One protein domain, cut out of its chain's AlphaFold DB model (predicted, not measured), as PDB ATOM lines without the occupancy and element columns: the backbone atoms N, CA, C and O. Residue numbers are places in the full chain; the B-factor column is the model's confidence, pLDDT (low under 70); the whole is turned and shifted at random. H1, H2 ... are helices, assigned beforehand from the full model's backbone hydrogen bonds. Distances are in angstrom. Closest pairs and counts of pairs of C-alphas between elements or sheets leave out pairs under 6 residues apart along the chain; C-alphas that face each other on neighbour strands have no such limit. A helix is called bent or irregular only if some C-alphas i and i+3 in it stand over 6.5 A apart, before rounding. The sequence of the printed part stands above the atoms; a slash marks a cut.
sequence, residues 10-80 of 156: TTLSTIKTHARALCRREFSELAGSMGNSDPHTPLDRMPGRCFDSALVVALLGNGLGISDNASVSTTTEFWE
ATOM      1  N   THR A  10     -36.321  27.565  14.703       84.50
ATOM      2  CA  THR A  10     -36.495  27.160  13.306       84.50
ATOM      3  C   THR A  10     -35.473  27.869  12.431       84.50
ATOM      4  O   THR A  10     -34.884  28.869  12.838       84.50
ATOM      5  N   THR A  11     -35.231  27.358  11.230       89.94
ATOM      6  CA  THR A  11     -34.355  28.024  10.256       89.94
ATOM      7  C   THR A  11     -35.189  28.781   9.233       89.94
ATOM      8  O   THR A  11     -36.337  28.414   8.959       89.94
ATOM      9  N   LEU A  12     -34.614  29.809   8.608       89.88
ATOM     10  CA  LEU A  12     -35.293  30.503   7.513       89.88
ATOM     11  C   LEU A  12     -35.613  29.545   6.347       89.88
ATOM     12  O   LEU A  12     -36.670  29.671   5.730       89.88
ATOM     13  N   SER A  13     -34.764  28.546   6.087       91.50
ATOM     14  CA  SER A  13     -35.032  27.476   5.114       91.50
ATOM     15  C   SER A  13     -36.299  26.675   5.445       91.50
ATOM     16  O   SER A  13     -37.142  26.424   4.575       91.50
ATOM     17  N   THR A  14     -36.488  26.327   6.720       90.25
ATOM     18  CA  THR A  14     -37.691  25.636   7.205       90.25
ATOM     19  C   THR A  14     -38.934  26.508   7.009       90.25
ATOM     20  O   THR A  14     -39.921  26.048   6.432       90.25
ATOM     21  N   ILE A  15     -38.872  27.791   7.389       89.75
ATOM     22  CA  ILE A  15     -39.977  28.746   7.187       89.75
ATOM     23  C   ILE A  15     -40.317  28.870   5.694       89.75
ATOM     24  O   ILE A  15     -41.480  28.745   5.316       89.75
ATOM     25  N   LYS A  16     -39.310  29.044   4.827       91.94
ATOM     26  CA  LYS A  16     -39.469  29.100   3.362       91.94
ATOM     27  C   LYS A  16     -40.187  27.870   2.816       91.94
ATOM     28  O   LYS A  16     -41.062  27.994   1.958       91.94
ATOM     29  N   THR A  17     -39.818  26.691   3.304       94.06
ATOM     30  CA  THR A  17     -40.406  25.419   2.878       94.06
ATOM     31  C   THR A  17     -41.882  25.338   3.258       94.06
ATOM     32  O   THR A  17     -42.717  25.057   2.396       94.06
ATOM     33  N   HIS A  18     -42.232  25.659   4.506       91.19
ATOM     34  CA  HIS A  18     -43.624  25.623   4.961       91.19
ATOM     35  C   HIS A  18     -44.487  26.731   4.350       91.19
ATOM     36  O   HIS A  18     -45.622  26.454   3.970       91.19
ATOM     37  N   ALA A  19     -43.952  27.939   4.158       91.56
ATOM     38  CA  ALA A  19     -44.651  29.023   3.467       91.56
ATOM     39  C   ALA A  19     -45.009  28.627   2.023       91.56
ATOM     40  O   ALA A  19     -46.151  28.769   1.591       91.56
ATOM     41  N   ARG A  20     -44.059  28.032   1.284       93.19
ATOM     42  CA  ARG A  20     -44.315  27.508  -0.069       93.19
ATOM     43  C   ARG A  20     -45.342  26.383  -0.072       93.19
ATOM     44  O   ARG A  20     -46.161  26.330  -0.984       93.19
ATOM     45  N   ALA A  21     -45.287  25.484   0.910       91.38
ATOM     46  CA  ALA A  21     -46.253  24.400   1.034       91.38
ATOM     47  C   ALA A  21     -47.667  24.937   1.304       91.38
ATOM     48  O   ALA A  21     -48.607  24.507   0.642       91.38
ATOM     49  N   LEU A  22     -47.805  25.912   2.209       89.38
ATOM     50  CA  LEU A  22     -49.075  26.571   2.520       89.38
ATOM     51  C   LEU A  22     -49.677  27.241   1.279       89.38
ATOM     52  O   LEU A  22     -50.838  27.016   0.965       89.38
ATOM     53  N   CYS A  23     -48.870  28.000   0.536       90.94
ATOM     54  CA  CYS A  23     -49.306  28.709  -0.668       90.94
ATOM     55  C   CYS A  23     -49.716  27.806  -1.844       90.94
ATOM     56  O   CYS A  23     -50.295  28.297  -2.807       90.94
ATOM     57  N   ARG A  24     -49.381  26.511  -1.809       93.50
ATOM     58  CA  ARG A  24     -49.739  25.542  -2.859       93.50
ATOM     59  C   ARG A  24     -51.007  24.754  -2.554       93.50
ATOM     60  O   ARG A  24     -51.445  23.998  -3.414       93.50
ATOM     61  N   ARG A  25     -51.548  24.871  -1.343       88.94
ATOM     62  CA  ARG A  25     -52.757  24.149  -0.945       88.94
ATOM     63  C   ARG A  25     -54.002  24.898  -1.376       88.94
ATOM     64  O   ARG A  25     -54.032  26.128  -1.355       88.94
ATOM     65  N   GLU A  26     -55.038  24.146  -1.723       90.69
ATOM     66  CA  GLU A  26     -56.337  24.746  -1.979       90.69
ATOM     67  C   GLU A  26     -56.943  25.278  -0.681       90.69
ATOM     68  O   GLU A  26     -56.842  24.675   0.389       90.69
ATOM     69  N   PHE A  27     -57.611  26.426  -0.778       88.19
ATOM     70  CA  PHE A  27     -58.243  27.047   0.380       88.19
ATOM     71  C   PHE A  27     -59.315  26.146   1.013       88.19
ATOM     72  O   PHE A  27     -59.426  26.109   2.233       88.19
ATOM     73  N   SER A  28     -60.066  25.395   0.205       88.19
ATOM     74  CA  SER A  28     -61.068  24.413   0.644       88.19
ATOM     75  C   SER A  28     -60.470  23.352   1.577       88.19
ATOM     76  O   SER A  28     -61.023  23.073   2.641       88.19
ATOM     77  N   GLU A  29     -59.307  22.808   1.218       87.50
ATOM     78  CA  GLU A  29     -58.572  21.823   2.015       87.50
ATOM     79  C   GLU A  29     -58.041  22.432   3.317       87.50
ATOM     80  O   GLU A  29     -58.124  21.820   4.385       87.50
ATOM     81  N   LEU A  30     -57.505  23.653   3.247       83.75
ATOM     82  CA  LEU A  30     -57.011  24.378   4.418       83.75
ATOM     83  C   LEU A  30     -58.156  24.695   5.389       83.75
ATOM     84  O   LEU A  30     -58.041  24.422   6.579       83.75
ATOM     85  N   ALA A  31     -59.273  25.212   4.884       85.06
ATOM     86  CA  ALA A  31     -60.449  25.548   5.677       85.06
ATOM     87  C   ALA A  31     -61.038  24.316   6.379       85.06
ATOM     88  O   ALA A  31     -61.405  24.404   7.547       85.06
ATOM     89  N   GLY A  32     -61.080  23.163   5.702       81.12
ATOM     90  CA  GLY A  32     -61.582  21.916   6.283       81.12
ATOM     91  C   GLY A  32     -60.648  21.265   7.309       81.12
ATOM     92  O   GLY A  32     -61.124  20.551   8.187       81.12
ATOM     93  N   SER A  33     -59.333  21.495   7.216       78.81
ATOM     94  CA  SER A  33     -58.331  20.846   8.080       78.81
ATOM     95  C   SER A  33     -57.802  21.718   9.219       78.81
ATOM     96  O   SER A  33     -57.358  21.175  10.227       78.81
ATOM     97  N   MET A  34     -57.813  23.042   9.052       75.25
ATOM     98  CA  MET A  34     -57.212  24.010   9.981       75.25
ATOM     99  C   MET A  34     -58.165  25.137  10.394       75.25
ATOM    100  O   MET A  34     -57.869  25.878  11.334       75.25
ATOM    101  N   GLY A  35     -59.301  25.291   9.708       72.38
ATOM    102  CA  GLY A  35     -60.282  26.319  10.030       72.38
ATOM    103  C   GLY A  35     -60.825  26.138  11.443       72.38
ATOM    104  O   GLY A  35     -61.451  25.125  11.745       72.38
ATOM    105  N   ASN A  36     -60.593  27.132  12.306       74.25
ATOM    106  CA  ASN A  36     -60.978  27.123  13.723       74.25
ATOM    107  C   ASN A  36     -60.331  26.004  14.562       74.25
ATOM    108  O   ASN A  36     -60.765  25.761  15.688       74.25
ATOM    109  N   SER A  37     -59.311  25.317  14.042       77.69
ATOM    110  CA  SER A  37     -58.574  24.296  14.798       77.69
ATOM    111  C   SER A  37     -57.701  24.908  15.894       77.69
ATOM    112  O   SER A  37     -57.337  24.225  16.846       77.69
ATOM    113  N   ASP A  38     -57.385  26.195  15.753       72.38
ATOM    114  CA  ASP A  38     -56.579  26.980  16.674       72.38
ATOM    115  C   ASP A  38     -57.205  28.383  16.853       72.38
ATOM    116  O   ASP A  38     -57.655  28.971  15.860       72.38
ATOM    117  N   PRO A  39     -57.238  28.946  18.080       73.38
ATOM    118  CA  PRO A  39     -57.800  30.275  18.346       73.38
ATOM    119  C   PRO A  39     -57.160  31.417  17.540       73.38
ATOM    120  O   PRO A  39     -57.812  32.433  17.301       73.38
ATOM    121  N   HIS A  40     -55.911  31.261  17.097       71.88
ATOM    122  CA  HIS A  40     -55.169  32.238  16.295       71.88
ATOM    123  C   HIS A  40     -55.292  31.988  14.779       71.88
ATOM    124  O   HIS A  40     -54.776  32.765  13.965       71.88
ATOM    125  N   THR A  41     -56.044  30.955  14.379       76.38
ATOM    126  CA  THR A  41     -56.318  30.594  12.979       76.38
ATOM    127  C   THR A  41     -57.825  30.600  12.662       76.38
ATOM    128  O   THR A  41     -58.383  29.589  12.220       76.38
ATOM    129  N   PRO A  42     -58.531  31.728  12.867       81.88
ATOM    130  CA  PRO A  42     -59.934  31.818  12.494       81.88
ATOM    131  C   PRO A  42     -60.080  31.870  10.963       81.88
ATOM    132  O   PRO A  42     -59.229  32.414  10.246       81.88
ATOM    133  N   LEU A  43     -61.164  31.277  10.453       85.19
ATOM    134  CA  LEU A  43     -61.415  31.107   9.013       85.19
ATOM    135  C   LEU A  43     -61.380  32.419   8.214       85.19
ATOM    136  O   LEU A  43     -60.930  32.426   7.071       85.19
ATOM    137  N   ASP A  44     -61.818  33.527   8.807       84.75
ATOM    138  CA  ASP A  44     -61.838  34.858   8.187       84.75
ATOM    139  C   ASP A  44     -60.430  35.417   7.925       84.75
ATOM    140  O   ASP A  44     -60.233  36.208   7.003       84.75
ATOM    141  N   ARG A  45     -59.429  34.985   8.700       81.12
ATOM    142  CA  ARG A  45     -58.028  35.411   8.560       81.12
ATOM    143  C   ARG A  45     -57.193  34.466   7.700       81.12
ATOM    144  O   ARG A  45     -56.093  34.836   7.295       81.12
ATOM    145  N   MET A  46     -57.693  33.270   7.390       82.31
ATOM    146  CA  MET A  46     -56.963  32.266   6.605       82.31
ATOM    147  C   MET A  46     -56.591  32.697   5.173       82.31
ATOM    148  O   MET A  46     -55.464  32.396   4.770       82.31
ATOM    149  N   PRO A  47     -57.439  33.413   4.401       85.75
ATOM    150  CA  PRO A  47     -57.109  33.786   3.021       85.75
ATOM    151  C   PRO A  47     -55.815  34.607   2.878       85.75
ATOM    152  O   PRO A  47     -55.142  34.521   1.855       85.75
ATOM    153  N   GLY A  48     -55.428  35.368   3.909       86.75
ATOM    154  CA  GLY A  48     -54.209  36.186   3.908       86.75
ATOM    155  C   GLY A  48     -52.919  35.428   4.241       86.75
ATOM    156  O   GLY A  48     -51.829  35.940   4.003       86.75
ATOM    157  N   ARG A  49     -52.992  34.192   4.752       88.00
ATOM    158  CA  ARG A  49     -51.830  33.526   5.373       88.00
ATOM    159  C   ARG A  49     -50.719  33.141   4.401       88.00
ATOM    160  O   ARG A  49     -49.546  33.160   4.774       88.00
ATOM    161  N   CYS A  50     -51.056  32.847   3.147       90.88
ATOM    162  CA  CYS A  50     -50.033  32.672   2.116       90.88
ATOM    163  C   CYS A  50     -49.256  33.980   1.880       90.88
ATOM    164  O   CYS A  50     -48.027  33.970   1.864       90.88
ATOM    165  N   PHE A  51     -49.957  35.111   1.763       92.81
ATOM    166  CA  PHE A  51     -49.316  36.413   1.597       92.81
ATOM    167  C   PHE A  51     -48.457  36.777   2.815       92.81
ATOM    168  O   PHE A  51     -47.282  37.097   2.647       92.81
ATOM    169  N   ASP A  52     -49.000  36.650   4.030       91.75
ATOM    170  CA  ASP A  52     -48.285  36.951   5.277       91.75
ATOM    171  C   ASP A  52     -46.986  36.138   5.392       91.75
ATOM    172  O   ASP A  52     -45.918  36.679   5.673       91.75
ATOM    173  N   SER A  53     -47.051  34.829   5.130       90.94
ATOM    174  CA  SER A  53     -45.878  33.951   5.218       90.94
ATOM    175  C   SER A  53     -44.831  34.254   4.140       90.94
ATOM    176  O   SER A  53     -43.633  34.260   4.432       90.94
ATOM    177  N   ALA A  54     -45.256  34.571   2.912       92.62
ATOM    178  CA  ALA A  54     -44.356  35.016   1.852       92.62
ATOM    179  C   ALA A  54     -43.687  36.357   2.195       92.62
ATOM    180  O   ALA A  54     -42.488  36.526   1.957       92.62
ATOM    181  N   LEU A  55     -44.433  37.284   2.803       93.12
ATOM    182  CA  LEU A  55     -43.919  38.568   3.267       93.12
ATOM    183  C   LEU A  55     -42.875  38.382   4.371       93.12
ATOM    184  O   LEU A  55     -41.792  38.952   4.273       93.12
ATOM    185  N   VAL A  56     -43.148  37.547   5.377       91.38
ATOM    186  CA  VAL A  56     -42.184  37.226   6.446       91.38
ATOM    187  C   VAL A  56     -40.894  36.660   5.856       91.38
ATOM    188  O   VAL A  56     -39.808  37.127   6.188       91.38
ATOM    189  N   VAL A  57     -40.989  35.707   4.928       92.31
ATOM    190  CA  VAL A  57     -39.819  35.143   4.237       92.31
ATOM    191  C   VAL A  57     -39.016  36.220   3.502       92.31
ATOM    192  O   VAL A  57     -37.786  36.225   3.581       92.31
ATOM    193  N   ALA A  58     -39.692  37.118   2.782       92.69
ATOM    194  CA  ALA A  58     -39.046  38.194   2.040       92.69
ATOM    195  C   ALA A  58     -38.367  39.204   2.976       92.69
ATOM    196  O   ALA A  58     -37.233  39.604   2.718       92.69
ATOM    197  N   LEU A  59     -39.021  39.575   4.079       92.81
ATOM    198  CA  LEU A  59     -38.477  40.493   5.076       92.81
ATOM    199  C   LEU A  59     -37.267  39.896   5.792       92.81
ATOM    200  O   LEU A  59     -36.231  40.547   5.858       92.81
ATOM    201  N   LEU A  60     -37.362  38.659   6.284       90.50
ATOM    202  CA  LEU A  60     -36.259  38.013   6.999       90.50
ATOM    203  C   LEU A  60     -35.056  37.785   6.073       90.50
ATOM    204  O   LEU A  60     -33.936  38.137   6.429       90.50
ATOM    205  N   GLY A  61     -35.286  37.241   4.877       91.38
ATOM    206  CA  GLY A  61     -34.211  36.934   3.934       91.38
ATOM    207  C   GLY A  61     -33.657  38.169   3.230       91.38
ATOM    208  O   GLY A  61     -32.497  38.522   3.408       91.38
ATOM    209  N   ASN A  62     -34.482  38.830   2.418       90.75
ATOM    210  CA  ASN A  62     -34.023  39.911   1.542       90.75
ATOM    211  C   ASN A  62     -33.977  41.267   2.256       90.75
ATOM    212  O   ASN A  62     -33.157  42.106   1.902       90.75
ATOM    213  N   GLY A  63     -34.866  41.498   3.226       90.62
ATOM    214  CA  GLY A  63     -34.921  42.758   3.968       90.62
ATOM    215  C   GLY A  63     -33.844  42.860   5.046       90.62
ATOM    216  O   GLY A  63     -33.130  43.855   5.114       90.62
ATOM    217  N   LEU A  64     -33.721  41.824   5.881       90.56
ATOM    218  CA  LEU A  64     -32.827  41.794   7.044       90.56
ATOM    219  C   LEU A  64     -31.535  40.997   6.812       90.56
ATOM    220  O   LEU A  64     -30.662  41.002   7.676       90.56
ATOM    221  N   GLY A  65     -31.395  40.320   5.668       90.88
ATOM    222  CA  GLY A  65     -30.179  39.580   5.322       90.88
ATOM    223  C   GLY A  65     -29.963  38.298   6.131       90.88
ATOM    224  O   GLY A  65     -28.832  37.822   6.219       90.88
ATOM    225  N   ILE A  66     -31.011  37.733   6.742       90.06
ATOM    226  CA  ILE A  66     -30.908  36.482   7.503       90.06
ATOM    227  C   ILE A  66     -30.621  35.335   6.528       90.06
ATOM    228  O   ILE A  66     -31.344  35.137   5.549       90.06
ATOM    229  N   SER A  67     -29.559  34.570   6.791       91.31
ATOM    230  CA  SER A  67     -29.187  33.430   5.954       91.31
ATOM    231  C   SER A  67     -30.147  32.251   6.136       91.31
ATOM    232  O   SER A  67     -30.777  32.081   7.177       91.31
ATOM    233  N   ASP A  68     -30.233  31.380   5.133       88.88
ATOM    234  CA  ASP A  68     -31.167  30.244   5.152       88.88
ATOM    235  C   ASP A  68     -30.926  29.252   6.296       88.88
ATOM    236  O   ASP A  68     -31.867  28.627   6.786       88.88
ATOM    237  N   ASN A  69     -29.671  29.129   6.723       89.12
ATOM    238  CA  ASN A  69     -29.230  28.291   7.834       89.12
ATOM    239  C   ASN A  69     -29.212  29.023   9.183       89.12
ATOM    240  O   ASN A  69     -28.937  28.385  10.198       89.12
ATOM    241  N   ALA A  70     -29.466  30.333   9.213       84.94
ATOM    242  CA  ALA A  70     -29.548  31.050  10.471       84.94
ATOM    243  C   ALA A  70     -30.789  30.585  11.237       84.94
ATOM    244  O   ALA A  70     -31.899  30.514  10.697       84.94
ATOM    245  N   SER A  71     -30.580  30.286  12.515       79.88
ATOM    246  CA  SER A  71     -31.667  30.055  13.452       79.88
ATOM    247  C   SER A  71     -32.443  31.357  13.622       79.88
ATOM    248  O   SER A  71     -31.929  32.337  14.161       79.88
ATOM    249  N   VAL A  72     -33.692  31.364  13.172       74.94
ATOM    250  CA  VAL A  72     -34.653  32.416  13.485       74.94
ATOM    251  C   VAL A  72     -35.130  32.125  14.903       74.94
ATOM    252  O   VAL A  72     -35.931  31.220  15.140       74.94
ATOM    253  N   SER A  73     -34.525  32.821  15.865       61.94
ATOM    254  CA  SER A  73     -34.848  32.651  17.278       61.94
ATOM    255  C   SER A  73     -36.236  33.212  17.567       61.94
ATOM    256  O   SER A  73     -36.505  34.370  17.268       61.94
ATOM    257  N   THR A  74     -37.067  32.374  18.184       62.72
ATOM    258  CA  THR A  74     -38.203  32.745  19.033       62.72
ATOM    259  C   THR A  74     -39.162  33.788  18.452       62.72
ATOM    260  O   THR A  74     -39.064  34.981  18.724       62.72
ATOM    261  N   THR A  75     -40.181  33.327  17.726       61.91
ATOM    262  CA  THR A  75     -41.421  34.096  17.569       61.91
ATOM    263  C   THR A  75     -42.254  33.905  18.831       61.91
ATOM    264  O   THR A  75     -42.836  32.837  19.020       61.91
ATOM    265  N   THR A  76     -42.278  34.902  19.712       70.00
ATOM    266  CA  THR A  76     -43.146  34.882  20.891       70.00
ATOM    267  C   THR A  76     -43.917  36.181  21.032       70.00
ATOM    268  O   THR A  76     -43.378  37.265  20.826       70.00
ATOM    269  N   GLU A  77     -45.189  36.045  21.384       70.50
ATOM    270  CA  GLU A  77     -46.069  37.158  21.738       70.50
ATOM    271  C   GLU A  77     -45.997  37.449  23.243       70.50
ATOM    272  O   GLU A  77     -46.274  38.567  23.664       70.50
ATOM    273  N   PHE A  78     -45.568  36.471  24.053       73.44
ATOM    274  CA  PHE A  78     -45.534  36.567  25.511       73.44
ATOM    275  C   PHE A  78     -44.158  36.209  26.091       73.44
ATOM    276  O   PHE A  78     -43.491  35.272  25.649       73.44
ATOM    277  N   TRP A  79     -43.758  36.915  27.144       74.56
ATOM    278  CA  TRP A  79     -42.624  36.585  28.005       74.56
ATOM    279  C   TRP A  79     -43.085  36.615  29.464       74.56
ATOM    280  O   TRP A  79     -43.681  37.596  29.898       74.56
ATOM    281  N   GLU A  80     -42.871  35.526  30.211       79.81
ATOM    282  CA  GLU A  80     -43.321  35.387  31.613       79.81
ATOM    283  C   GLU A  80     -44.816  35.709  31.838       79.81
ATOM    284  O   GLU A  80     -45.224  36.256  32.861       79.81
TER     285      GLU A  80
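This is residues 10 to 80 of the 156 residues of the protein "Hypothetical protein" of Amorphochlora amoebiformis (UniProt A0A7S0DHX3). Two helices, H1 and H3, lie side by side and run opposite ways, and the short helix H2 stands at one end of the pair, about perpendicular to H3. At the other end of the pair, residues 64 to 80 follow H3 as a long tail without named elements, which folds back so that residues 71 to 72 pair briefly with residues 10 to 11, and then leads away from the helices to Glu 80, the last printed residue. The printed part has 71 residues with three named helices, in the order H1, H2, H3, and no named strand; the class is all helix. It is flat in outline, with spans of 35 by 34 by 16 A, and only just loose, close to compact, with a radius of gyration of the C-alphas of 13.5 A.

Start at Thr 10: residues 10 to 11 pair with residues 71 to 72, antiparallel, a pairing too short to be a named strand. Next comes H1, residues 12 to 23, which touches H3, residues 46 to 63. Look for their closest C-alphas at Cys 23 and Cys 50, 4.9 A apart. The two run opposite ways at a shallow tilt of 29 degrees, 9.5 A from centre to centre. A tight link of 3 residues leads from H1 to H2, residues 27 to 34, yet these two helices are only just apart, their closest C-alphas 8.4 A from each other. H2 and H3 are close but not clearly touching; the C-alphas of Phe 27 and Pro 47 are their closest, at 7.3 A. Their lines stand about perpendicular, at 90 degrees. In H1 and H2 every O i to N i+4 pair is within hydrogen-bond range; in H3 it is 12 of 14.

Find C-alpha 12 at (-35.293, 30.503, 7.513); from there H1 runs 16.3 A to C-alpha 23 at (-49.306, 28.709, -0.668). H2 spans 10.1 A from C-alpha 27 to C-alpha 34. H3, the longest helix by residues, covers 24.6 A from C-alpha 46 to C-alpha 63 at (-34.921, 42.758, 3.968). It is irregular: C-alphas 47 and 50 are 7.2 A apart, and its line is a rough one.

The two C-alphas farthest apart are those of Glu 26 and Glu 80, at 37.6 A. The printed part has no cut. The link from H2 to H3 is long, with 11 residues. Residues 64 to 80 hold no named element, and their C-alphas lie 11 to 24 A from the mean of the C-alphas. The mean pLDDT of the printed part is 84.9; look at residues 73 to 75 for the values under 70.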